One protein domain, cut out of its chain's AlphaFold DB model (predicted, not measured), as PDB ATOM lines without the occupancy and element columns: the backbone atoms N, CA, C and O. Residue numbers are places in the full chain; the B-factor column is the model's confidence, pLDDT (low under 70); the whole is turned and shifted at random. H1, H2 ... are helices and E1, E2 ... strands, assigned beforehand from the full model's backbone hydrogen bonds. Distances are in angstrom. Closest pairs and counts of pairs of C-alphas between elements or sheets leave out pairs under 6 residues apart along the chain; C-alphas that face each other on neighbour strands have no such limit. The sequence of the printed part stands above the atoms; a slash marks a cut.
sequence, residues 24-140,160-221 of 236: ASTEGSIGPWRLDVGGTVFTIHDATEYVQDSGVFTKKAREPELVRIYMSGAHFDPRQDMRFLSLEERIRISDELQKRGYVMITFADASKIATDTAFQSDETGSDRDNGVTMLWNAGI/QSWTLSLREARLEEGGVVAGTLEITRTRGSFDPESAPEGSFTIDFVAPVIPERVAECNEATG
ATOM      1  N   ALA A  24     -11.297  14.546  11.253       82.94
ATOM      2  CA  ALA A  24     -12.698  14.639  11.619       82.94
ATOM      3  C   ALA A  24     -13.264  13.274  12.019       82.94
ATOM      4  O   ALA A  24     -12.858  12.230  11.499       82.94
ATOM      5  N   SER A  25     -14.212  13.294  12.948       84.38
ATOM      6  CA  SER A  25     -15.012  12.142  13.359       84.38
ATOM      7  C   SER A  25     -16.487  12.426  13.140       84.38
ATOM      8  O   SER A  25     -16.911  13.576  13.159       84.38
ATOM      9  N   THR A  26     -17.269  11.371  12.908       84.44
ATOM     10  CA  THR A  26     -18.726  11.477  12.760       84.44
ATOM     11  C   THR A  26     -19.465  10.634  13.774       84.44
ATOM     12  O   THR A  26     -19.122   9.476  14.007       84.44
ATOM     13  N   GLU A  27     -20.544  11.204  14.295       86.44
ATOM     14  CA  GLU A  27     -21.578  10.512  15.051       86.44
ATOM     15  C   GLU A  27     -22.950  10.762  14.397       86.44
ATOM     16  O   GLU A  27     -23.173  11.789  13.756       86.44
ATOM     17  N   GLY A  28     -23.881   9.818  14.534       84.25
ATOM     18  CA  GLY A  28     -25.234   9.928  13.981       84.25
ATOM     19  C   GLY A  28     -25.418   9.265  12.612       84.25
ATOM     20  O   GLY A  28     -24.545   8.562  12.096       84.25
ATOM     21  N   SER A  29     -26.613   9.424  12.043       80.94
ATOM     22  CA  SER A  29     -26.978   8.832  10.754       80.94
ATOM     23  C   SER A  29     -28.185   9.518  10.120       80.94
ATOM     24  O   SER A  29     -29.171   9.789  10.801       80.94
ATOM     25  N   ILE A  30     -28.154   9.664   8.794       79.75
ATOM     26  CA  ILE A  30     -29.309  10.032   7.964       79.75
ATOM     27  C   ILE A  30     -29.602   8.857   7.024       79.75
ATOM     28  O   ILE A  30     -29.093   8.773   5.908       79.75
ATOM     29  N   GLY A  31     -30.361   7.872   7.507       79.00
ATOM     30  CA  GLY A  31     -30.624   6.625   6.777       79.00
ATOM     31  C   GLY A  31     -29.344   5.931   6.259       79.00
ATOM     32  O   GLY A  31     -28.422   5.674   7.045       79.00
ATOM     33  N   PRO A  32     -29.249   5.592   4.954       68.31
ATOM     34  CA  PRO A  32     -28.062   4.953   4.389       68.31
ATOM     35  C   PRO A  32     -26.908   5.933   4.143       68.31
ATOM     36  O   PRO A  32     -25.839   5.500   3.713       68.31
ATOM     37  N   TRP A  33     -27.100   7.236   4.370       70.12
ATOM     38  CA  TRP A  33     -26.057   8.215   4.104       70.12
ATOM     39  C   TRP A  33     -24.874   8.015   5.036       70.12
ATOM     40  O   TRP A  33     -25.005   7.658   6.212       70.12
ATOM     41  N   ARG A  34     -23.695   8.226   4.469       68.38
ATOM     42  CA  ARG A  34     -22.417   8.207   5.160       68.38
ATOM     43  C   ARG A  34     -21.687   9.463   4.730       68.38
ATOM     44  O   ARG A  34     -21.631   9.745   3.536       68.38
ATOM     45  N   LEU A  35     -21.178  10.205   5.700       66.50
ATOM     46  CA  LEU A  35     -20.323  11.343   5.424       66.50
ATOM     47  C   LEU A  35     -18.883  10.834   5.370       66.50
ATOM     48  O   LEU A  35     -18.410  10.204   6.317       66.50
ATOM     49  N   ASP A  36     -18.207  11.058   4.247       66.44
ATOM     50  CA  ASP A  36     -16.783  10.749   4.117       66.44
ATOM     51  C   ASP A  36     -15.964  11.864   4.781       66.44
ATOM     52  O   ASP A  36     -15.461  12.771   4.122       66.44
ATOM     53  N   VAL A  37     -15.878  11.821   6.115       65.62
ATOM     54  CA  VAL A  37     -15.047  12.750   6.906       65.62
ATOM     55  C   VAL A  37     -13.548  12.504   6.769       65.62
ATOM     56  O   VAL A  37     -12.759  13.292   7.280       65.62
ATOM     57  N   GLY A  38     -13.140  11.430   6.086       57.25
ATOM     58  CA  GLY A  38     -11.739  11.205   5.737       57.25
ATOM     59  C   GLY A  38     -11.245  12.128   4.620       57.25
ATOM     60  O   GLY A  38     -10.045  12.164   4.344       57.25
ATOM     61  N   GLY A  39     -12.151  12.858   3.968       62.88
ATOM     62  CA  GLY A  39     -11.801  13.935   3.060       62.88
ATOM     63  C   GLY A  39     -11.200  15.147   3.786       62.88
ATOM     64  O   GLY A  39     -11.292  15.286   5.006       62.88
ATOM     65  N   THR A  40     -10.489  15.999   3.051       67.62
ATOM     66  CA  THR A  40      -9.610  16.996   3.668       67.62
ATOM     67  C   THR A  40     -10.409  18.091   4.383       67.62
ATOM     68  O   THR A  40     -11.200  18.797   3.759       67.62
ATOM     69  N   VAL A  41     -10.151  18.265   5.683       77.69
ATOM     70  CA  VAL A  41     -10.608  19.405   6.494       77.69
ATOM     71  C   VAL A  41      -9.461  20.402   6.592       77.69
ATOM     72  O   VAL A  41      -8.364  20.038   7.017       77.69
ATOM     73  N   PHE A  42      -9.682  21.655   6.209       81.56
ATOM     74  CA  PHE A  42      -8.655  22.691   6.309       81.56
ATOM     75  C   PHE A  42      -9.241  24.065   6.580       81.56
ATOM     76  O   PHE A  42     -10.413  24.327   6.307       81.56
ATOM     77  N   THR A  43      -8.386  24.942   7.094       82.50
ATOM     78  CA  THR A  43      -8.699  26.329   7.394       82.50
ATOM     79  C   THR A  43      -7.760  27.268   6.645       82.50
ATOM     80  O   THR A  43      -6.579  26.978   6.459       82.50
ATOM     81  N   ILE A  44      -8.265  28.424   6.229       80.25
ATOM     82  CA  ILE A  44      -7.464  29.518   5.669       80.25
ATOM     83  C   ILE A  44      -7.615  30.753   6.556       80.25
ATOM     84  O   ILE A  44      -8.702  30.960   7.074       80.25
ATOM     85  N   HIS A  45      -6.566  31.560   6.712       77.25
ATOM     86  CA  HIS A  45      -6.618  32.882   7.354       77.25
ATOM     87  C   HIS A  45      -6.184  33.930   6.323       77.25
ATOM     88  O   HIS A  45      -4.995  34.219   6.197       77.25
ATOM     89  N   ASP A  46      -7.122  34.447   5.532       67.56
ATOM     90  CA  ASP A  46      -6.870  35.536   4.580       67.56
ATOM     91  C   ASP A  46      -8.179  36.265   4.241       67.56
ATOM     92  O   ASP A  46      -9.159  35.648   3.833       67.56
ATOM     93  N   ALA A  47      -8.179  37.590   4.409       57.47
ATOM     94  CA  ALA A  47      -9.321  38.486   4.212       57.47
ATOM     95  C   ALA A  47      -9.116  39.429   3.024       57.47
ATOM     96  O   ALA A  47      -9.376  40.636   3.102       57.47
ATOM     97  N   THR A  48      -8.583  38.908   1.924       60.91
ATOM     98  CA  THR A  48      -8.445  39.708   0.714       60.91
ATOM     99  C   THR A  48      -9.770  39.715  -0.053       60.91
ATOM    100  O   THR A  48     -10.056  38.818  -0.838       60.91
ATOM    101  N   GLU A  49     -10.592  40.746   0.162       56.06
ATOM    102  CA  GLU A  49     -11.750  41.005  -0.699       56.06
ATOM    103  C   GLU A  49     -11.274  41.618  -2.027       56.06
ATOM    104  O   GLU A  49     -10.538  42.610  -2.053       56.06
ATOM    105  N   TYR A  50     -11.703  41.032  -3.145       58.06
ATOM    106  CA  TYR A  50     -11.478  41.579  -4.478       58.06
ATOM    107  C   TYR A  50     -12.772  42.201  -4.997       58.06
ATOM    108  O   TYR A  50     -13.797  41.529  -5.093       58.06
ATOM    109  N   VAL A  51     -12.719  43.473  -5.378       59.66
ATOM    110  CA  VAL A  51     -13.828  44.136  -6.067       59.66
ATOM    111  C   VAL A  51     -13.546  44.097  -7.559       59.66
ATOM    112  O   VAL A  51     -12.518  44.601  -8.013       59.66
ATOM    113  N   GLN A  52     -14.459  43.496  -8.319       52.09
ATOM    114  CA  GLN A  52     -14.438  43.585  -9.771       52.09
ATOM    115  C   GLN A  52     -15.081  44.910 -10.192       52.09
ATOM    116  O   GLN A  52     -16.298  45.069 -10.107       52.09
ATOM    117  N   ASP A  53     -14.265  45.850 -10.657       59.25
ATOM    118  CA  ASP A  53     -14.729  47.071 -11.312       59.25
ATOM    119  C   ASP A  53     -14.258  47.052 -12.765       59.25
ATOM    120  O   ASP A  53     -13.068  46.930 -13.053       59.25
ATOM    121  N   SER A  54     -15.210  47.133 -13.699       66.00
ATOM    122  CA  SER A  54     -14.923  47.242 -15.133       66.00
ATOM    123  C   SER A  54     -14.029  46.110 -15.680       66.00
ATOM    124  O   SER A  54     -13.218  46.317 -16.580       66.00
ATOM    125  N   GLY A  55     -14.175  44.901 -15.124       57.12
ATOM    126  CA  GLY A  55     -13.389  43.713 -15.482       57.12
ATOM    127  C   GLY A  55     -12.029  43.602 -14.782       57.12
ATOM    128  O   GLY A  55     -11.371  42.578 -14.919       57.12
ATOM    129  N   VAL A  56     -11.629  44.601 -13.991       53.28
ATOM    130  CA  VAL A  56     -10.378  44.606 -13.223       53.28
ATOM    131  C   VAL A  56     -10.677  44.272 -11.765       53.28
ATOM    132  O   VAL A  56     -11.465  44.952 -11.107       53.28
ATOM    133  N   PHE A  57     -10.024  43.237 -11.238       49.28
ATOM    134  CA  PHE A  57     -10.085  42.916  -9.814       49.28
ATOM    135  C   PHE A  57      -9.122  43.816  -9.046       49.28
ATOM    136  O   PHE A  57      -7.904  43.738  -9.210       49.28
ATOM    137  N   THR A  58      -9.667  44.672  -8.189       59.31
ATOM    138  CA  THR A  58      -8.889  45.517  -7.284       59.31
ATOM    139  C   THR A  58      -8.972  44.968  -5.867       59.31
ATOM    140  O   THR A  58     -10.049  44.628  -5.377       59.31
ATOM    141  N   LYS A  59      -7.811  44.850  -5.212       59.50
ATOM    142  CA  LYS A  59      -7.717  44.434  -3.810       59.50
ATOM    143  C   LYS A  59      -8.332  45.535  -2.948       59.50
ATOM    144  O   LYS A  59      -7.784  46.638  -2.880       59.50
ATOM    145  N   LYS A  60      -9.466  45.256  -2.304       58.28
ATOM    146  CA  LYS A  60      -9.976  46.105  -1.226       58.28
ATOM    147  C   LYS A  60      -9.015  45.972  -0.039       58.28
ATOM    148  O   LYS A  60      -8.271  44.995   0.066       58.28
ATOM    149  N   ALA A  61      -8.963  46.991   0.817       56.59
ATOM    150  CA  ALA A  61      -8.123  46.966   2.010       56.59
ATOM    151  C   ALA A  61      -8.326  45.651   2.787       56.59
ATOM    152  O   ALA A  61      -9.456  45.198   2.933       56.59
ATOM    153  N   ARG A  62      -7.220  45.049   3.243       60.44
ATOM    154  CA  ARG A  62      -7.202  43.779   3.980       60.44
ATOM    155  C   ARG A  62      -8.077  43.918   5.233       60.44
ATOM    156  O   ARG A  62      -7.743  44.711   6.114       60.44
ATOM    157  N   GLU A  63      -9.208  43.220   5.262       53.44
ATOM    158  CA  GLU A  63     -10.132  43.197   6.403       53.44
ATOM    159  C   GLU A  63      -9.535  42.367   7.568       53.44
ATOM    160  O   GLU A  63      -8.495  41.721   7.379       53.44
ATOM    161  N   PRO A  64     -10.096  42.421   8.797       55.50
ATOM    162  CA  PRO A  64      -9.728  41.481   9.863       55.50
ATOM    163  C   PRO A  64      -9.748  40.034   9.351       55.50
ATOM    164  O   PRO A  64     -10.556  39.695   8.494       55.50
ATOM    165  N   GLU A  65      -8.817  39.211   9.845       73.12
ATOM    166  CA  GLU A  65      -8.517  37.867   9.329       73.12
ATOM    167  C   GLU A  65      -9.790  37.046   9.082       73.12
ATOM    168  O   GLU A  65     -10.439  36.585  10.014       73.12
ATOM    169  N   LEU A  66     -10.161  36.871   7.817       75.88
ATOM    170  CA  LEU A  66     -11.277  36.044   7.412       75.88
ATOM    171  C   LEU A  66     -10.807  34.604   7.479       75.88
ATOM    172  O   LEU A  66      -9.717  34.265   7.009       75.88
ATOM    173  N   VAL A  67     -11.656  33.760   8.046       80.56
ATOM    174  CA  VAL A  67     -11.354  32.352   8.220       80.56
ATOM    175  C   VAL A  67     -12.340  31.518   7.440       80.56
ATOM    176  O   VAL A  67     -13.535  31.572   7.712       80.56
ATOM    177  N   ARG A  68     -11.862  30.716   6.487       82.00
ATOM    178  CA  ARG A  68     -12.710  29.709   5.829       82.00
ATOM    179  C   ARG A  68     -12.291  28.320   6.228       82.00
ATOM    180  O   ARG A  68     -11.123  27.979   6.096       82.00
ATOM    181  N   ILE A  69     -13.256  27.531   6.669       82.62
ATOM    182  CA  ILE A  69     -13.131  26.100   6.896       82.62
ATOM    183  C   ILE A  69     -13.782  25.405   5.713       82.62
ATOM    184  O   ILE A  69     -14.943  25.670   5.399       82.62
ATOM    185  N   TYR A  70     -13.046  24.515   5.069       81.69
ATOM    186  CA  TYR A  70     -13.550  23.719   3.965       81.69
ATOM    187  C   TYR A  70     -13.481  22.244   4.327       81.69
ATOM    188  O   TYR A  70     -12.459  21.757   4.813       81.69
ATOM    189  N   MET A  71     -14.585  21.544   4.090       81.44
ATOM    190  CA  MET A  71     -14.733  20.115   4.324       81.44
ATOM    191  C   MET A  71     -15.322  19.501   3.065       81.44
ATOM    192  O   MET A  71     -16.417  19.869   2.651       81.44
ATOM    193  N   SER A  72     -14.628  18.555   2.447       76.31
ATOM    194  CA  SER A  72     -15.171  17.838   1.295       76.31
ATOM    195  C   SER A  72     -14.757  16.384   1.315       76.31
ATOM    196  O   SER A  72     -13.659  16.076   1.755       76.31
ATOM    197  N   GLY A  73     -15.608  15.516   0.767       67.88
ATOM    198  CA  GLY A  73     -15.244  14.135   0.463       67.88
ATOM    199  C   GLY A  73     -14.337  13.980  -0.767       67.88
ATOM    200  O   GLY A  73     -13.930  12.857  -1.065       67.88
ATOM    201  N   ALA A  74     -14.050  15.048  -1.526       67.38
ATOM    202  CA  ALA A  74     -13.079  15.007  -2.622       67.38
ATOM    203  C   ALA A  74     -11.643  14.959  -2.091       67.38
ATOM    204  O   ALA A  74     -11.311  15.591  -1.086       67.38
ATOM    205  N   HIS A  75     -10.769  14.245  -2.798       67.62
ATOM    206  CA  HIS A  75      -9.375  14.100  -2.392       67.62
ATOM    207  C   HIS A  75      -8.487  15.041  -3.206       67.62
ATOM    208  O   HIS A  75      -8.150  14.763  -4.357       67.62
ATOM    209  N   PHE A  76      -8.064  16.144  -2.593       73.69
ATOM    210  CA  PHE A  76      -7.058  17.041  -3.156       73.69
ATOM    211  C   PHE A  76      -6.222  17.696  -2.047       73.69
ATOM    212  O   PHE A  76      -6.643  17.725  -0.887       73.69
ATOM    213  N   ASP A  77      -5.018  18.165  -2.392       75.88
ATOM    214  CA  ASP A  77      -4.111  18.830  -1.451       75.88
ATOM    215  C   ASP A  77      -4.434  20.333  -1.368       75.88
ATOM    216  O   ASP A  77      -4.166  21.065  -2.323       75.88
ATOM    217  N   PRO A  78      -4.963  20.834  -0.237       71.56
ATOM    218  CA  PRO A  78      -5.290  22.246  -0.077       71.56
ATOM    219  C   PRO A  78      -4.051  23.136   0.080       71.56
ATOM    220  O   PRO A  78      -4.160  24.360   0.046       71.56
ATOM    221  N   ARG A  79      -2.863  22.556   0.277       76.50
ATOM    222  CA  ARG A  79      -1.594  23.296   0.306       76.50
ATOM    223  C   ARG A  79      -1.035  23.524  -1.092       76.50
ATOM    224  O   ARG A  79      -0.087  24.297  -1.243       76.50
ATOM    225  N   GLN A  80      -1.597  22.863  -2.099       77.94
ATOM    226  CA  GLN A  80      -1.224  23.089  -3.478       77.94
ATOM    227  C   GLN A  80      -1.893  24.369  -3.985       77.94
ATOM    228  O   GLN A  80      -3.096  24.570  -3.828       77.94
ATOM    229  N   ASP A  81      -1.095  25.235  -4.602       78.88
ATOM    230  CA  ASP A  81      -1.607  26.395  -5.325       78.88
ATOM    231  C   ASP A  81      -2.306  25.901  -6.602       78.88
ATOM    232  O   ASP A  81      -1.676  25.362  -7.521       78.88
ATOM    233  N   MET A  82      -3.629  26.069  -6.630       75.75
ATOM    234  CA  MET A  82      -4.540  25.564  -7.661       75.75
ATOM    235  C   MET A  82      -4.216  26.098  -9.063       75.75
ATOM    236  O   MET A  82      -4.661  25.527 -10.061       75.75
ATOM    237  N   ARG A  83      -3.417  27.166  -9.182       70.50
ATOM    238  CA  ARG A  83      -2.970  27.706 -10.476       70.50
ATOM    239  C   ARG A  83      -1.938  26.818 -11.160       70.50
ATOM    240  O   ARG A  83      -1.869  26.824 -12.387       70.50
ATOM    241  N   PHE A  84      -1.149  26.064 -10.393       80.75
ATOM    242  CA  PHE A  84      -0.160  25.132 -10.945       80.75
ATOM    243  C   PHE A  84      -0.767  23.791 -11.355       80.75
ATOM    244  O   PHE A  84      -0.068  22.962 -11.934       80.75
ATOM    245  N   LEU A  85      -2.058  23.584 -11.091       79.69
ATOM    246  CA  LEU A  85      -2.792  22.449 -11.624       79.69
ATOM    247  C   LEU A  85      -3.112  22.659 -13.102       79.69
ATOM    248  O   LEU A  85      -3.490  23.750 -13.556       79.69
ATOM    249  N   SER A  86      -3.036  21.574 -13.860       83.06
ATOM    250  CA  SER A  86      -3.575  21.533 -15.213       83.06
ATOM    251  C   SER A  86      -5.083  21.827 -15.215       83.06
ATOM    252  O   SER A  86      -5.779  21.716 -14.201       83.06
ATOM    253  N   LEU A  87      -5.611  22.233 -16.372       81.06
ATOM    254  CA  LEU A  87      -7.057  22.401 -16.540       81.06
ATOM    255  C   LEU A  87      -7.805  21.083 -16.269       81.06
ATOM    256  O   LEU A  87      -8.855  21.091 -15.635       81.06
ATOM    257  N   GLU A  88      -7.237  19.955 -16.700       84.12
ATOM    258  CA  GLU A  88      -7.803  18.622 -16.482       84.12
ATOM    259  C   GLU A  88      -7.910  18.277 -14.990       84.12
ATOM    260  O   GLU A  88      -8.963  17.836 -14.532       84.12
ATOM    261  N   GLU A  89      -6.864  18.546 -14.205       83.88
ATOM    262  CA  GLU A  89      -6.888  18.327 -12.754       83.88
ATOM    263  C   GLU A  89      -7.922  19.206 -12.057       83.88
ATOM    264  O   GLU A  89      -8.635  18.726 -11.178       83.88
ATOM    265  N   ARG A  90      -8.055  20.469 -12.475       78.50
ATOM    266  CA  ARG A  90      -9.080  21.371 -11.937       78.50
ATOM    267  C   ARG A  90     -10.489  20.873 -12.241       78.50
ATOM    268  O   ARG A  90     -11.317  20.826 -11.336       78.50
ATOM    269  N   ILE A  91     -10.752  20.450 -13.477       81.62
ATOM    270  CA  ILE A  91     -12.044  19.859 -13.863       81.62
ATOM    271  C   ILE A  91     -12.320  18.595 -13.045       81.62
ATOM    272  O   ILE A  91     -13.430  18.423 -12.545       81.62
ATOM    273  N   ARG A  92     -11.314  17.735 -12.855       84.06
ATOM    274  CA  ARG A  92     -11.440  16.524 -12.036       84.06
ATOM    275  C   ARG A  92     -11.810  16.852 -10.591       84.06
ATOM    276  O   ARG A  92     -12.738  16.249 -10.065       84.06
ATOM    277  N   ILE A  93     -11.135  17.823  -9.975       81.12
ATOM    278  CA  ILE A  93     -11.456  18.272  -8.613       81.12
ATOM    279  C   ILE A  93     -12.891  18.812  -8.563       81.12
ATOM    280  O   ILE A  93     -13.647  18.422  -7.680       81.12
ATOM    281  N   SER A  94     -13.312  19.620  -9.543       78.81
ATOM    282  CA  SER A  94     -14.699  20.102  -9.649       78.81
ATOM    283  C   SER A  94     -15.726  18.986  -9.627       78.81
ATOM    284  O   SER A  94     -16.737  19.067  -8.933       78.81
ATOM    285  N   ASP A  95     -15.496  17.979 -10.460       80.88
ATOM    286  CA  ASP A  95     -16.407  16.868 -10.661       80.88
ATOM    287  C   ASP A  95     -16.461  15.995  -9.401       80.88
ATOM    288  O   ASP A  95     -17.541  15.591  -8.974       80.88
ATOM    289  N   GLU A  96     -15.322  15.787  -8.732       80.38
ATOM    290  CA  GLU A  96     -15.283  15.119  -7.430       80.38
ATOM    291  C   GLU A  96     -16.044  15.907  -6.355       80.38
ATOM    292  O   GLU A  96     -16.850  15.310  -5.639       80.38
ATOM    293  N   LEU A  97     -15.867  17.230  -6.279       76.94
ATOM    294  CA  LEU A  97     -16.589  18.102  -5.342       76.94
ATOM    295  C   LEU A  97     -18.104  18.060  -5.567       76.94
ATOM    296  O   LEU A  97     -18.869  17.942  -4.611       76.94
ATOM    297  N   GLN A  98     -18.554  18.109  -6.823       76.88
ATOM    298  CA  GLN A  98     -19.979  18.021  -7.160       76.88
ATOM    299  C   GLN A  98     -20.563  16.635  -6.876       76.88
ATOM    300  O   GLN A  98     -21.713  16.520  -6.455       76.88
ATOM    301  N   LYS A  99     -19.797  15.565  -7.097       78.62
ATOM    302  CA  LYS A  99     -20.260  14.192  -6.857       78.62
ATOM    303  C   LYS A  99     -20.302  13.838  -5.378       78.62
ATOM    304  O   LYS A  99     -21.217  13.131  -4.967       78.62
ATOM    305  N   ARG A 100     -19.321  14.296  -4.601       76.88
ATOM    306  CA  ARG A 100     -19.134  13.901  -3.197       76.88
ATOM    307  C   ARG A 100     -19.673  14.913  -2.189       76.88
ATOM    308  O   ARG A 100     -19.848  14.555  -1.030       76.88
ATOM    309  N   GLY A 101     -19.961  16.133  -2.630       77.12
ATOM    310  CA  GLY A 101     -20.431  17.207  -1.768       77.12
ATOM    311  C   GLY A 101     -19.312  17.890  -0.977       77.12
ATOM    312  O   GLY A 101     -18.160  17.437  -0.930       77.12
ATOM    313  N   TYR A 102     -19.657  19.021  -0.368       79.38
ATOM    314  CA  TYR A 102     -18.763  19.808   0.476       79.38
ATOM    315  C   TYR A 102     -19.548  20.709   1.442       79.38
ATOM    316  O   TYR A 102     -20.673  21.116   1.153       79.38
ATOM    317  N   VAL A 103     -18.916  21.066   2.559       80.75
ATOM    318  CA  VAL A 103     -19.276  22.185   3.437       80.75
ATOM    319  C   VAL A 103     -18.182  23.239   3.319       80.75
ATOM    320  O   VAL A 103     -16.995  22.918   3.349       80.75
ATOM    321  N   MET A 104     -18.567  24.505   3.269       81.31
ATOM    322  CA  MET A 104     -17.672  25.625   3.501       81.31
ATOM    323  C   MET A 104     -18.268  26.532   4.572       81.31
ATOM    324  O   MET A 104     -19.410  26.961   4.458       81.31
ATOM    325  N   ILE A 105     -17.495  26.844   5.603       81.56
ATOM    326  CA  ILE A 105     -17.860  27.761   6.685       81.56
ATOM    327  C   ILE A 105     -16.918  28.951   6.587       81.56
ATOM    328  O   ILE A 105     -15.715  28.768   6.498       81.56
ATOM    329  N   THR A 106     -17.437  30.167   6.578       81.56
ATOM    330  CA  THR A 106     -16.663  31.407   6.471       81.56
ATOM    331  C   THR A 106     -16.960  32.274   7.679       81.56
ATOM    332  O   THR A 106     -18.112  32.621   7.889       81.56
ATOM    333  N   PHE A 107     -15.946  32.660   8.437       80.06
ATOM    334  CA  PHE A 107     -16.010  33.682   9.473       80.06
ATOM    335  C   PHE A 107     -15.398  34.951   8.898       80.06
ATOM    336  O   PHE A 107     -14.235  34.946   8.509       80.06
ATOM    337  N   ALA A 108     -16.160  36.038   8.854       76.25
ATOM    338  CA  ALA A 108     -15.675  37.335   8.380       76.25
ATOM    339  C   ALA A 108     -14.621  37.965   9.314       76.25
ATOM    340  O   ALA A 108     -14.012  38.963   8.959       76.25
ATOM    341  N   ASP A 109     -14.441  37.405  10.513       75.50
ATOM    342  CA  ASP A 109     -13.486  37.865  11.515       75.50
ATOM    343  C   ASP A 109     -13.066  36.679  12.397       75.50
ATOM    344  O   ASP A 109     -13.904  36.070  13.071       75.50
ATOM    345  N   ALA A 110     -11.771  36.348  12.402       75.75
ATOM    346  CA  ALA A 110     -11.182  35.256  13.174       75.75
ATOM    347  C   ALA A 110     -11.450  35.382  14.678       75.75
ATOM    348  O   ALA A 110     -11.564  34.372  15.371       75.75
ATOM    349  N   SER A 111     -11.602  36.604  15.196       73.56
ATOM    350  CA  SER A 111     -11.905  36.827  16.612       73.56
ATOM    351  C   SER A 111     -13.303  36.340  17.015       73.56
ATOM    352  O   SER A 111     -13.563  36.124  18.198       73.56
ATOM    353  N   LYS A 112     -14.195  36.099  16.044       70.50
ATOM    354  CA  LYS A 112     -15.530  35.524  16.271       70.50
ATOM    355  C   LYS A 112     -15.518  34.003  16.440       70.50
ATOM    356  O   LYS A 112     -16.530  33.434  16.858       70.50
ATOM    357  N   ILE A 113     -14.388  33.347  16.166       73.00
ATOM    358  CA  ILE A 113     -14.169  31.902  16.340       73.00
ATOM    359  C   ILE A 113     -13.921  31.600  17.826       73.00
ATOM    360  O   ILE A 113     -12.836  31.193  18.241       73.00
ATOM    361  N   ALA A 114     -14.922  31.905  18.647       58.72
ATOM    362  CA  ALA A 114     -14.883  31.729  20.095       58.72
ATOM    363  C   ALA A 114     -16.284  31.618  20.724       58.72
ATOM    364  O   ALA A 114     -16.420  31.792  21.934       58.72
ATOM    365  N   THR A 115     -17.342  31.407  19.933       51.72
ATOM    366  CA  THR A 115     -18.721  31.489  20.440       51.72
ATOM    367  C   THR A 115     -19.532  30.238  20.136       51.72
ATOM    368  O   THR A 115     -19.549  29.769  18.999       51.72
ATOM    369  N   ASP A 116     -20.227  29.749  21.168       49.16
ATOM    370  CA  ASP A 116     -21.255  28.694  21.158       49.16
ATOM    371  C   ASP A 116     -22.514  29.142  20.386       49.16
ATOM    372  O   ASP A 116     -23.634  29.163  20.906       49.16
ATOM    373  N   THR A 117     -22.336  29.620  19.159       46.66
ATOM    374  CA  THR A 117     -23.427  30.144  18.344       46.66
ATOM    375  C   THR A 117     -23.877  29.041  17.409       46.66
ATOM    376  O   THR A 117     -23.158  28.721  16.475       46.66
ATOM    377  N   ALA A 118     -25.061  28.472  17.633       49.75
ATOM    378  CA  ALA A 118     -25.682  27.590  16.655       49.75
ATOM    379  C   ALA A 118     -26.093  28.421  15.433       49.75
ATOM    380  O   ALA A 118     -26.990  29.259  15.513       49.75
ATOM    381  N   PHE A 119     -25.417  28.208  14.312       58.25
ATOM    382  CA  PHE A 119     -25.813  28.799  13.035       58.25
ATOM    383  C   PHE A 119     -26.881  27.910  12.389       58.25
ATOM    384  O   PHE A 119     -26.880  26.705  12.608       58.25
ATOM    385  N   GLN A 120     -27.818  28.457  11.624       52.78
ATOM    386  CA  GLN A 120     -28.792  27.638  10.902       52.78
ATOM    387  C   GLN A 120     -28.890  28.153   9.472       52.78
ATOM    388  O   GLN A 120     -29.294  29.283   9.229       52.78
ATOM    389  N   SER A 121     -28.482  27.320   8.519       50.09
ATOM    390  CA  SER A 121     -28.711  27.567   7.096       50.09
ATOM    391  C   SER A 121     -29.758  26.582   6.609       50.09
ATOM    392  O   SER A 121     -29.503  25.380   6.654       50.09
ATOM    393  N   ASP A 122     -30.898  27.099   6.153       49.88
ATOM    394  CA  ASP A 122     -31.909  26.332   5.432       49.88
ATOM    395  C   ASP A 122     -31.796  26.666   3.931       49.88
ATOM    396  O   ASP A 122     -31.583  27.820   3.557       49.88
ATOM    397  N   GLU A 123     -31.872  25.632   3.085       51.12
ATOM    398  CA  GLU A 123     -31.890  25.671   1.610       51.12
ATOM    399  C   GLU A 123     -31.107  26.845   0.973       51.12
ATOM    400  O   GLU A 123     -31.651  27.884   0.608       51.12
ATOM    401  N   THR A 124     -29.798  26.656   0.767       41.47
ATOM    402  CA  THR A 124     -28.886  27.561   0.022       41.47
ATOM    403  C   THR A 124     -28.635  28.963   0.610       41.47
ATOM    404  O   THR A 124     -27.896  29.744   0.009       41.47
ATOM    405  N   GLY A 125     -29.171  29.291   1.788       40.31
ATOM    406  CA  GLY A 125     -29.070  30.628   2.383       40.31
ATOM    407  C   GLY A 125     -27.982  30.777   3.446       40.31
ATOM    408  O   GLY A 125     -28.033  30.147   4.497       40.31
ATOM    409  N   SER A 126     -27.023  31.668   3.197       43.03
ATOM    410  CA  SER A 126     -26.073  32.182   4.189       43.03
ATOM    411  C   SER A 126     -26.798  32.905   5.331       43.03
ATOM    412  O   SER A 126     -27.470  33.902   5.064       43.03
ATOM    413  N   ASP A 127     -26.610  32.487   6.582       46.44
ATOM    414  CA  ASP A 127     -27.043  33.270   7.746       46.44
ATOM    415  C   ASP A 127     -26.020  34.381   8.039       46.44
ATOM    416  O   ASP A 127     -25.045  34.181   8.757       46.44
ATOM    417  N   ARG A 128     -26.181  35.540   7.382       49.81
ATOM    418  CA  ARG A 128     -25.191  36.638   7.374       49.81
ATOM    419  C   ARG A 128     -25.138  37.454   8.669       49.81
ATOM    420  O   ARG A 128     -24.195  38.231   8.834       49.81
ATOM    421  N   ASP A 129     -26.096  37.296   9.579       50.09
ATOM    422  CA  ASP A 129     -26.345  38.287  10.637       50.09
ATOM    423  C   ASP A 129     -25.267  38.317  11.734       50.09
ATOM    424  O   ASP A 129     -25.051  39.350  12.368       50.09
ATOM    425  N   ASN A 130     -24.492  37.240  11.892       57.81
ATOM    426  CA  ASN A 130     -23.417  37.151  12.889       57.81
ATOM    427  C   ASN A 130     -21.998  37.222  12.288       57.81
ATOM    428  O   ASN A 130     -20.998  37.177  13.011       57.81
ATOM    429  N   GLY A 131     -21.876  37.412  10.971       67.38
ATOM    430  CA  GLY A 131     -20.589  37.401  10.266       67.38
ATOM    431  C   GLY A 131     -19.996  36.001  10.090       67.38
ATOM    432  O   GLY A 131     -18.788  35.877   9.907       67.38
ATOM    433  N   VAL A 132     -20.837  34.969  10.146       73.31
ATOM    434  CA  VAL A 132     -20.508  33.622   9.675       73.31
ATOM    435  C   VAL A 132     -21.326  33.351   8.417       73.31
ATOM    436  O   VAL A 132     -22.394  33.909   8.222       73.31
ATOM    437  N   THR A 133     -20.815  32.564   7.490       75.38
ATOM    438  CA  THR A 133     -21.542  32.138   6.297       75.38
ATOM    439  C   THR A 133     -21.235  30.680   6.060       75.38
ATOM    440  O   THR A 133     -20.074  30.307   5.940       75.38
ATOM    441  N   MET A 134     -22.273  29.856   5.984       74.44
ATOM    442  CA  MET A 134     -22.138  28.447   5.643       74.44
ATOM    443  C   MET A 134     -22.690  28.207   4.244       74.44
ATOM    444  O   MET A 134     -23.755  28.706   3.888       74.44
ATOM    445  N   LEU A 135     -21.936  27.456   3.454       73.88
ATOM    446  CA  LEU A 135     -22.295  26.970   2.135       73.88
ATOM    447  C   LEU A 135     -22.181  25.451   2.148       73.88
ATOM    448  O   LEU A 135     -21.259  24.889   2.734       73.88
ATOM    449  N   TRP A 136     -23.133  24.785   1.510       74.69
ATOM    450  CA  TRP A 136     -23.227  23.333   1.521       74.69
ATOM    451  C   TRP A 136     -23.686  22.812   0.172       74.69
ATOM    452  O   TRP A 136     -24.568  23.381  -0.474       74.69
ATOM    453  N   ASN A 137     -23.111  21.682  -0.215       75.31
ATOM    454  CA  ASN A 137     -23.563  20.865  -1.318       75.31
ATOM    455  C   ASN A 137     -23.596  19.406  -0.849       75.31
ATOM    456  O   ASN A 137     -22.564  18.857  -0.475       75.31
ATOM    457  N   ALA A 138     -24.770  18.774  -0.895       70.38
ATOM    458  CA  ALA A 138     -24.954  17.382  -0.475       70.38
ATOM    459  C   ALA A 138     -24.407  16.337  -1.474       70.38
ATOM    460  O   ALA A 138     -24.536  15.137  -1.235       70.38
ATOM    461  N   GLY A 139     -23.842  16.774  -2.603       72.06
ATOM    462  CA  GLY A 139     -23.431  15.927  -3.717       72.06
ATOM    463  C   GLY A 139     -24.598  15.475  -4.605       72.06
ATOM    464  O   GLY A 139     -25.776  15.645  -4.278       72.06
ATOM    465  N   ILE A 140     -24.277  14.877  -5.757       66.94
ATOM    466  CA  ILE A 140     -25.283  14.291  -6.656       66.94
ATOM    467  C   ILE A 140     -25.900  13.051  -6.001       66.94
ATOM    468  O   ILE A 140     -25.225  12.054  -5.748       66.94
ATOM    469  N   GLN A 160     -35.419  19.178  -0.476       66.69
ATOM    470  CA  GLN A 160     -34.677  18.607   0.634       66.69
ATOM    471  C   GLN A 160     -34.348  19.723   1.619       66.69
ATOM    472  O   GLN A 160     -33.495  20.563   1.338       66.69
ATOM    473  N   SER A 161     -34.970  19.686   2.794       73.94
ATOM    474  CA  SER A 161     -34.618  20.603   3.871       73.94
ATOM    475  C   SER A 161     -33.391  20.077   4.607       73.94
ATOM    476  O   SER A 161     -33.402  18.999   5.212       73.94
ATOM    477  N   TRP A 162     -32.317  20.850   4.517       75.00
ATOM    478  CA  TRP A 162     -31.078  20.625   5.236       75.00
ATOM    479  C   TRP A 162     -30.830  21.800   6.156       75.00
ATOM    480  O   TRP A 162     -30.941  22.939   5.713       75.00
ATOM    481  N   THR A 163     -30.436  21.494   7.381       78.19
ATOM    482  CA  THR A 163     -30.019  22.467   8.380       78.19
ATOM    483  C   THR A 163     -28.578  22.170   8.756       78.19
ATOM    484  O   THR A 163     -28.264  21.066   9.203       78.19
ATOM    485  N   LEU A 164     -27.694  23.146   8.562       79.38
ATOM    486  CA  LEU A 164     -26.319  23.091   9.053       79.38
ATOM    487  C   LEU A 164     -26.193  23.958  10.294       79.38
ATOM    488  O   LEU A 164     -26.590  25.120  10.246       79.38
ATOM    489  N   SER A 165     -25.590  23.406  11.345       79.12
ATOM    490  CA  SER A 165     -25.358  24.081  12.614       79.12
ATOM    491  C   SER A 165     -23.969  23.842  13.158       79.12
ATOM    492  O   SER A 165     -23.681  22.826  13.778       79.12
ATOM    493  N   LEU A 166     -23.088  24.817  12.956       79.19
ATOM    494  CA  LEU A 166     -21.831  24.870  13.684       79.19
ATOM    495  C   LEU A 166     -22.152  25.196  15.150       79.19
ATOM    496  O   LEU A 166     -22.727  26.242  15.413       79.19
ATOM    497  N   ARG A 167     -21.851  24.284  16.077       79.19
ATOM    498  CA  ARG A 167     -22.151  24.412  17.513       79.19
ATOM    499  C   ARG A 167     -21.048  25.139  18.270       79.19
ATOM    500  O   ARG A 167     -21.334  25.977  19.112       79.19
ATOM    501  N   GLU A 168     -19.803  24.813  17.945       78.25
ATOM    502  CA  GLU A 168     -18.607  25.429  18.513       78.25
ATOM    503  C   GLU A 168     -17.536  25.548  17.428       78.25
ATOM    504  O   GLU A 168     -17.418  24.686  16.553       78.25
ATOM    505  N   ALA A 169     -16.744  26.614  17.494       81.75
ATOM    506  CA  ALA A 169     -15.485  26.724  16.777       81.75
ATOM    507  C   ALA A 169     -14.505  27.552  17.607       81.75
ATOM    508  O   ALA A 169     -14.877  28.586  18.167       81.75
ATOM    509  N   ARG A 170     -13.250  27.110  17.658       84.00
ATOM    510  CA  ARG A 170     -12.158  27.792  18.351       84.00
ATOM    511  C   ARG A 170     -10.891  27.799  17.509       84.00
ATOM    512  O   ARG A 170     -10.512  26.771  16.951       84.00
ATOM    513  N   LEU A 171     -10.230  28.951  17.453       81.38
ATOM    514  CA  LEU A 171      -8.860  29.055  16.963       81.38
ATOM    515  C   LEU A 171      -7.902  28.712  18.107       81.38
ATOM    516  O   LEU A 171      -7.845  29.415  19.116       81.38
ATOM    517  N   GLU A 172      -7.172  27.615  17.961       82.19
ATOM    518  CA  GLU A 172      -6.193  27.149  18.936       82.19
ATOM    519  C   GLU A 172      -4.802  27.748  18.681       82.19
ATOM    520  O   GLU A 172      -4.436  28.131  17.562       82.19
ATOM    521  N   GLU A 173      -4.000  27.801  19.745       70.88
ATOM    522  CA  GLU A 173      -2.588  28.163  19.651       70.88
ATOM    523  C   GLU A 173      -1.866  27.198  18.695       70.88
ATOM    524  O   GLU A 173      -2.022  25.980  18.779       70.88
ATOM    525  N   GLY A 174      -1.085  27.741  17.757       71.31
ATOM    526  CA  GLY A 174      -0.419  26.951  16.716       71.31
ATOM    527  C   GLY A 174      -1.126  26.932  15.357       71.31
ATOM    528  O   GLY A 174      -0.643  26.256  14.452       71.31
ATOM    529  N   GLY A 175      -2.210  27.699  15.179       76.62
ATOM    530  CA  GLY A 175      -2.834  27.896  13.866       76.62
ATOM    531  C   GLY A 175      -3.659  26.688  13.433       76.62
ATOM    532  O   GLY A 175      -3.459  26.135  12.351       76.62
ATOM    533  N   VAL A 176      -4.566  26.260  14.307       83.62
ATOM    534  CA  VAL A 176      -5.513  25.169  14.062       83.62
ATOM    535  C   VAL A 176      -6.899  25.641  14.480       83.62
ATOM    536  O   VAL A 176      -7.037  26.265  15.528       83.62
ATOM    537  N   VAL A 177      -7.925  25.339  13.690       85.12
ATOM    538  CA  VAL A 177      -9.318  25.582  14.073       85.12
ATOM    539  C   VAL A 177      -9.994  24.258  14.385       85.12
ATOM    540  O   VAL A 177     -10.036  23.361  13.545       85.12
ATOM    541  N   ALA A 178     -10.516  24.135  15.599       86.75
ATOM    542  CA  ALA A 178     -11.295  22.985  16.035       86.75
ATOM    543  C   ALA A 178     -12.756  23.387  16.217       86.75
ATOM    544  O   ALA A 178     -13.039  24.526  16.592       86.75
ATOM    545  N   GLY A 179     -13.684  22.471  15.976       86.62
ATOM    546  CA  GLY A 179     -15.097  22.750  16.161       86.62
ATOM    547  C   GLY A 179     -15.992  21.548  15.919       86.62
ATOM    548  O   GLY A 179     -15.522  20.462  15.588       86.62
ATOM    549  N   THR A 180     -17.291  21.789  16.062       87.31
ATOM    550  CA  THR A 180     -18.325  20.759  15.954       87.31
ATOM    551  C   THR A 180     -19.438  21.257  15.047       87.31
ATOM    552  O   THR A 180     -20.087  22.262  15.343       87.31
ATOM    553  N   LEU A 181     -19.664  20.568  13.929       85.94
ATOM    554  CA  LEU A 181     -20.727  20.844  12.965       85.94
ATOM    555  C   LEU A 181     -21.813  19.775  13.058       85.94
ATOM    556  O   LEU A 181     -21.551  18.590  12.898       85.94
ATOM    557  N   GLU A 182     -23.054  20.194  13.217       85.75
ATOM    558  CA  GLU A 182     -24.225  19.346  13.065       85.75
ATOM    559  C   GLU A 182     -24.867  19.566  11.692       85.75
ATOM    560  O   GLU A 182     -25.012  20.694  11.226       85.75
ATOM    561  N   ILE A 183     -25.262  18.481  11.037       82.38
ATOM    562  CA  ILE A 183     -25.998  18.500   9.776       82.38
ATOM    563  C   ILE A 183     -27.268  17.693   9.982       82.38
ATOM    564  O   ILE A 183     -27.204  16.493  10.239       82.38
ATOM    565  N   THR A 184     -28.420  18.327   9.827       84.94
ATOM    566  CA  THR A 184     -29.729  17.692   9.966       84.94
ATOM    567  C   THR A 184     -30.450  17.692   8.628       84.94
ATOM    568  O   THR A 184     -30.465  18.703   7.929       84.94
ATOM    569  N   ARG A 185     -31.070  16.564   8.273       83.44
ATOM    570  CA  ARG A 185     -32.040  16.488   7.178       83.44
ATOM    571  C   ARG A 185     -33.427  16.251   7.736       83.44
ATOM    572  O   ARG A 185     -33.674  15.230   8.384       83.44
ATOM    573  N   THR A 186     -34.332  17.131   7.342       82.56
ATOM    574  CA  THR A 186     -35.764  16.977   7.565       82.56
ATOM    575  C   THR A 186     -36.431  16.647   6.237       82.56
ATOM    576  O   THR A 186     -36.112  17.228   5.198       82.56
ATOM    577  N   ARG A 187     -37.350  15.685   6.240       79.81
ATOM    578  CA  ARG A 187     -38.116  15.312   5.052       79.81
ATOM    579  C   ARG A 187     -39.149  16.391   4.777       79.81
ATOM    580  O   ARG A 187     -39.972  16.721   5.631       79.81
ATOM    581  N   GLY A 188     -39.121  16.915   3.560       74.56
ATOM    582  CA  GLY A 188     -40.141  17.839   3.086       74.56
ATOM    583  C   GLY A 188     -41.461  17.120   2.802       74.56
ATOM    584  O   GLY A 188     -41.499  15.919   2.540       74.56
ATOM    585  N   SER A 189     -42.567  17.864   2.751       75.62
ATOM    586  CA  SER A 189     -43.872  17.323   2.331       75.62
ATOM    587  C   SER A 189     -43.897  16.812   0.882       75.62
ATOM    588  O   SER A 189     -44.829  16.113   0.493       75.62
ATOM    589  N   PHE A 190     -42.897  17.193   0.082       73.94
ATOM    590  CA  PHE A 190     -42.735  16.828  -1.328       73.94
ATOM    591  C   PHE A 190     -41.723  15.699  -1.556       73.94
ATOM    592  O   PHE A 190     -41.536  15.256  -2.691       73.94
ATOM    593  N   ASP A 191     -41.054  15.241  -0.501       74.25
ATOM    594  CA  ASP A 191     -40.099  14.148  -0.596       74.25
ATOM    595  C   ASP A 191     -40.806  12.795  -0.767       74.25
ATOM    596  O   ASP A 191     -41.941  12.617  -0.311       74.25
ATOM    597  N   PRO A 192     -40.142  11.807  -1.395       73.50
ATOM    598  CA  PRO A 192     -40.669  10.454  -1.432       73.50
ATOM    599  C   PRO A 192     -40.791   9.878  -0.015       73.50
ATOM    600  O   PRO A 192     -40.003  10.203   0.875       73.50
ATOM    601  N   GLU A 193     -41.751   8.976   0.202       77.31
ATOM    602  CA  GLU A 193     -42.017   8.411   1.537       77.31
ATOM    603  C   GLU A 193     -40.784   7.729   2.149       77.31
ATOM    604  O   GLU A 193     -40.592   7.762   3.362       77.31
ATOM    605  N   SER A 194     -39.934   7.158   1.294       73.88
ATOM    606  CA  SER A 194     -38.684   6.486   1.642       73.88
ATOM    607  C   SER A 194     -37.491   7.429   1.848       73.88
ATOM    608  O   SER A 194     -36.373   6.948   2.036       73.88
ATOM    609  N   ALA A 195     -37.677   8.750   1.767       77.19
ATOM    610  CA  ALA A 195     -36.590   9.706   1.939       77.19
ATOM    611  C   ALA A 195     -36.036   9.669   3.380       77.19
ATOM    612  O   ALA A 195     -36.816   9.730   4.332       77.19
ATOM    613  N   PRO A 196     -34.707   9.584   3.565       76.81
ATOM    614  CA  PRO A 196     -34.096   9.389   4.879       76.81
ATOM    615  C   PRO A 196     -34.065  10.673   5.719       76.81
ATOM    616  O   PRO A 196     -33.617  11.710   5.248       76.81
ATOM    617  N   GLU A 197     -34.461  10.611   6.985       86.31
ATOM    618  CA  GLU A 197     -34.340  11.718   7.951       86.31
ATOM    619  C   GLU A 197     -33.285  11.396   9.010       86.31
ATOM    620  O   GLU A 197     -32.977  10.224   9.249       86.31
ATOM    621  N   GLY A 198     -32.733  12.428   9.646       86.44
ATOM    622  CA  GLY A 198     -31.811  12.273  10.769       86.44
ATOM    623  C   GLY A 198     -30.801  13.408  10.865       86.44
ATOM    624  O   GLY A 198     -30.935  14.431  10.191       86.44
ATOM    625  N   SER A 199     -29.749  13.186  11.647       87.62
ATOM    626  CA  SER A 199     -28.638  14.124  11.784       87.62
ATOM    627  C   SER A 199     -27.276  13.431  11.852       87.62
ATOM    628  O   SER A 199     -27.165  12.261  12.235       87.62
ATOM    629  N   PHE A 200     -26.244  14.172  11.460       85.31
ATOM    630  CA  PHE A 200     -24.835  13.882  11.696       85.31
ATOM    631  C   PHE A 200     -24.247  14.962  12.595       85.31
ATOM    632  O   PHE A 200     -24.534  16.139  12.405       85.31
ATOM    633  N   THR A 201     -23.382  14.569  13.520       87.31
ATOM    634  CA  THR A 201     -22.452  15.468  14.206       87.31
ATOM    635  C   THR A 201     -21.049  15.170  13.697       87.31
ATOM    636  O   THR A 201     -20.678  14.005  13.559       87.31
ATOM    637  N   ILE A 202     -20.306  16.216  13.364       85.81
ATOM    638  CA  ILE A 202     -18.948  16.176  12.840       85.81
ATOM    639  C   ILE A 202     -18.071  16.977  13.790       85.81
ATOM    640  O   ILE A 202     -18.151  18.206  13.800       85.81
ATOM    641  N   ASP A 203     -17.209  16.296  14.533       88.25
ATOM    642  CA  ASP A 203     -16.125  16.963  15.249       88.25
ATOM    643  C   ASP A 203     -14.955  17.096  14.283       88.25
ATOM    644  O   ASP A 203     -14.581  16.121  13.622       88.25
ATOM    645  N   PHE A 204     -14.378  18.288  14.174       86.69
ATOM    646  CA  PHE A 204     -13.293  18.557  13.244       86.69
ATOM    647  C   PHE A 204     -12.146  19.320  13.899       86.69
ATOM    648  O   PHE A 204     -12.317  20.136  14.803       86.69
ATOM    649  N   VAL A 205     -10.954  19.069  13.373       87.12
ATOM    650  CA  VAL A 205      -9.726  19.808  13.640       87.12
ATOM    651  C   VAL A 205      -9.097  20.106  12.286       87.12
ATOM    652  O   VAL A 205      -8.869  19.193  11.494       87.12
ATOM    653  N   ALA A 206      -8.833  21.376  12.010       85.06
ATOM    654  CA  ALA A 206      -8.446  21.870  10.700       85.06
ATOM    655  C   ALA A 206      -7.146  22.687  10.799       85.06
ATOM    656  O   ALA A 206      -7.100  23.674  11.535       85.06
ATOM    657  N   PRO A 207      -6.067  22.312  10.088       84.00
ATOM    658  CA  PRO A 207      -4.853  23.116  10.046       84.00
ATOM    659  C   PRO A 207      -5.093  24.411   9.270       84.00
ATOM    660  O   PRO A 207      -5.835  24.423   8.285       84.00
ATOM    661  N   VAL A 208      -4.366  25.463   9.632       83.06
ATOM    662  CA  VAL A 208      -4.269  26.665   8.803       83.06
ATOM    663  C   VAL A 208      -3.262  26.443   7.673       83.06
ATOM    664  O   VAL A 208      -2.146  25.962   7.891       83.06
ATOM    665  N   ILE A 209      -3.653  26.768   6.441       82.56
ATOM    666  CA  ILE A 209      -2.752  26.729   5.281       82.56
ATOM    667  C   ILE A 209      -1.936  28.029   5.165       82.56
ATOM    668  O   ILE A 209      -2.371  29.070   5.660       82.56
ATOM    669  N   PRO A 210      -0.769  28.008   4.492       80.56
ATOM    670  CA  PRO A 210       0.030  29.214   4.296       80.56
ATOM    671  C   PRO A 210      -0.767  30.327   3.607       80.56
ATOM    672  O   PRO A 210      -1.420  30.073   2.595       80.56
ATOM    673  N   GLU A 211      -0.632  31.561   4.100       75.19
ATOM    674  CA  GLU A 211      -1.320  32.761   3.589       75.19
ATOM    675  C   GLU A 211      -1.249  32.876   2.064       75.19
ATOM    676  O   GLU A 211      -2.260  33.059   1.403       75.19
ATOM    677  N   ARG A 212      -0.069  32.659   1.474       76.38
ATOM    678  CA  ARG A 212       0.091  32.732   0.018       76.38
ATOM    679  C   ARG A 212      -0.749  31.698  -0.734       76.38
ATOM    680  O   ARG A 212      -1.268  31.989  -1.806       76.38
ATOM    681  N   VAL A 213      -0.838  30.478  -0.212       78.69
ATOM    682  CA  VAL A 213      -1.654  29.426  -0.831       78.69
ATOM    683  C   VAL A 213      -3.133  29.773  -0.676       78.69
ATOM    684  O   VAL A 213      -3.884  29.611  -1.632       78.69
ATOM    685  N   ALA A 214      -3.528  30.315   0.480       78.19
ATOM    686  CA  ALA A 214      -4.874  30.835   0.695       78.19
ATOM    687  C   ALA A 214      -5.230  31.928  -0.325       78.19
ATOM    688  O   ALA A 214      -6.235  31.775  -1.017       78.19
ATOM    689  N   GLU A 215      -4.371  32.938  -0.501       75.12
ATOM    690  CA  GLU A 215      -4.542  34.016  -1.488       75.12
ATOM    691  C   GLU A 215      -4.723  33.458  -2.911       75.12
ATOM    692  O   GLU A 215      -5.625  33.857  -3.650       75.12
ATOM    693  N   CYS A 216      -3.865  32.514  -3.311       74.94
ATOM    694  CA  CYS A 216      -3.896  31.950  -4.661       74.94
ATOM    695  C   CYS A 216      -5.144  31.102  -4.893       74.94
ATOM    696  O   CYS A 216      -5.785  31.209  -5.939       74.94
ATOM    697  N   ASN A 217      -5.504  30.270  -3.920       76.44
ATOM    698  CA  ASN A 217      -6.643  29.386  -4.071       76.44
ATOM    699  C   ASN A 217      -7.965  30.165  -4.001       76.44
ATOM    700  O   ASN A 217      -8.886  29.832  -4.747       76.44
ATOM    701  N   GLU A 218      -8.027  31.244  -3.213       72.00
ATOM    702  CA  GLU A 218      -9.147  32.190  -3.188       72.00
ATOM    703  C   GLU A 218      -9.365  32.849  -4.550       72.00
ATOM    704  O   GLU A 218     -10.477  32.817  -5.077       72.00
ATOM    705  N   ALA A 219      -8.299  33.356  -5.178       68.12
ATOM    706  CA  ALA A 219      -8.378  33.936  -6.519       68.12
ATOM    707  C   ALA A 219      -8.866  32.930  -7.581       68.12
ATOM    708  O   ALA A 219      -9.403  33.327  -8.612       68.12
ATOM    709  N   THR A 220      -8.693  31.627  -7.337       66.69
ATOM    710  CA  THR A 220      -9.171  30.541  -8.216       66.69
ATOM    711  C   THR A 220     -10.489  29.892  -7.771       66.69
ATOM    712  O   THR A 220     -11.010  29.018  -8.465       66.69
ATOM    713  N   GLY A 221     -11.042  30.318  -6.632       61.62
ATOM    714  CA  GLY A 221     -12.418  30.066  -6.219       61.62
ATOM    715  C   GLY A 221     -12.774  28.688  -5.653       61.62
ATOM    716  O   GLY A 221     -13.969  28.424  -5.620       61.62
TER     717      GLY A 221
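AT A GLANCE: This is residues 24 to 140 and 160 to 221 of the 236 residues of an uncharacterized protein of Deltaproteobacteria bacterium (UniProt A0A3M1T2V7). Two four-stranded sheets, E1 E10 E9 E8 and E2 E5 E6 E7, make a sandwich, partly face to face, their strands crossed at 56 degrees; E10 comes close to E2, while E1 is apart from E5, E6 and E7. The helices H1 and H2 only graze the second sheet, and the small hairpin of E3 and E4 lies away from the sandwich. The 179 printed residues hold two named helices and ten named strands, in the order E1 E2 E3 E4 E5 H1 E6 E7 E8 E9 E10 H2. All three sheets are antiparallel and the class is mixed. The whole is compact, with a radius of gyration of the C-alphas of 16.8 A and spans of 50 by 40 by 34 A.

HOW THE PARTS SIT: Begin at E1, residues 24 to 30, an edge strand whose neighbour is E10, residues 198 to 207; N 25 and O 203 are 2.9 A apart, within hydrogen-bond range. In this twisted sheet E9, residues 176 to 186, follows, N 179 to O 204 2.9 A, then E8, residues 161 to 172, N 165 to O 182 2.8 A; E8 E9 E10 are a meander, each strand the antiparallel neighbour of the one before. Go on to E2, residues 41 to 45, at the edge of the second sheet, where the closest C-alphas to E10 are those of Phe 42 and Ala 206, 4.5 A. Beside it runs E5, residues 67 to 72, N 44 to O 68 2.9 A. Next come E6, residues 102 to 107, N 69 to O 105 2.8 A, and E7, residues 132 to 137, N 104 to O 135 2.8 A. E3, residues 50 to 53, and E4, residues 56 to 59, form a hairpin, N 51 to O 58 2.9 A. H1, residues 87 to 100, only grazes the second sheet with residues 96 to 100, and H2, residues 211 to 219, with residues 211 to 218; the closest C-alphas of E2 and H2 are those of Ile 44 and Ala 214, 5.8 A. In both helices every O i to N i+4 pair is within hydrogen-bond range.

IN THESE COORDINATES: Find C-alpha 24 at (-12.698, 14.639, 11.619), where E1 begins its 17.6 A. H1 runs 19.9 A from C-alpha 87 at (-7.057, 22.401, -16.540). E8 spans 32.8 A, E9 32.0 A and E10 29.1 A. H2 ends at C-alpha 219, (-8.378, 33.936, -6.519).

THE WHOLE: The C-alphas of Ala 61 and Glu 193, the two farthest apart, are 51.3 A apart. Residues 141 to 159 are not printed, and C-alphas 140 and 160 are 12.6 A apart across the cut. The links E5 to H1, E6 to E7 and E9 to E10 are long. The mean pLDDT of the printed part is 73.0, with 53 residues under 70, among them 46 to 64 and 114 to 131.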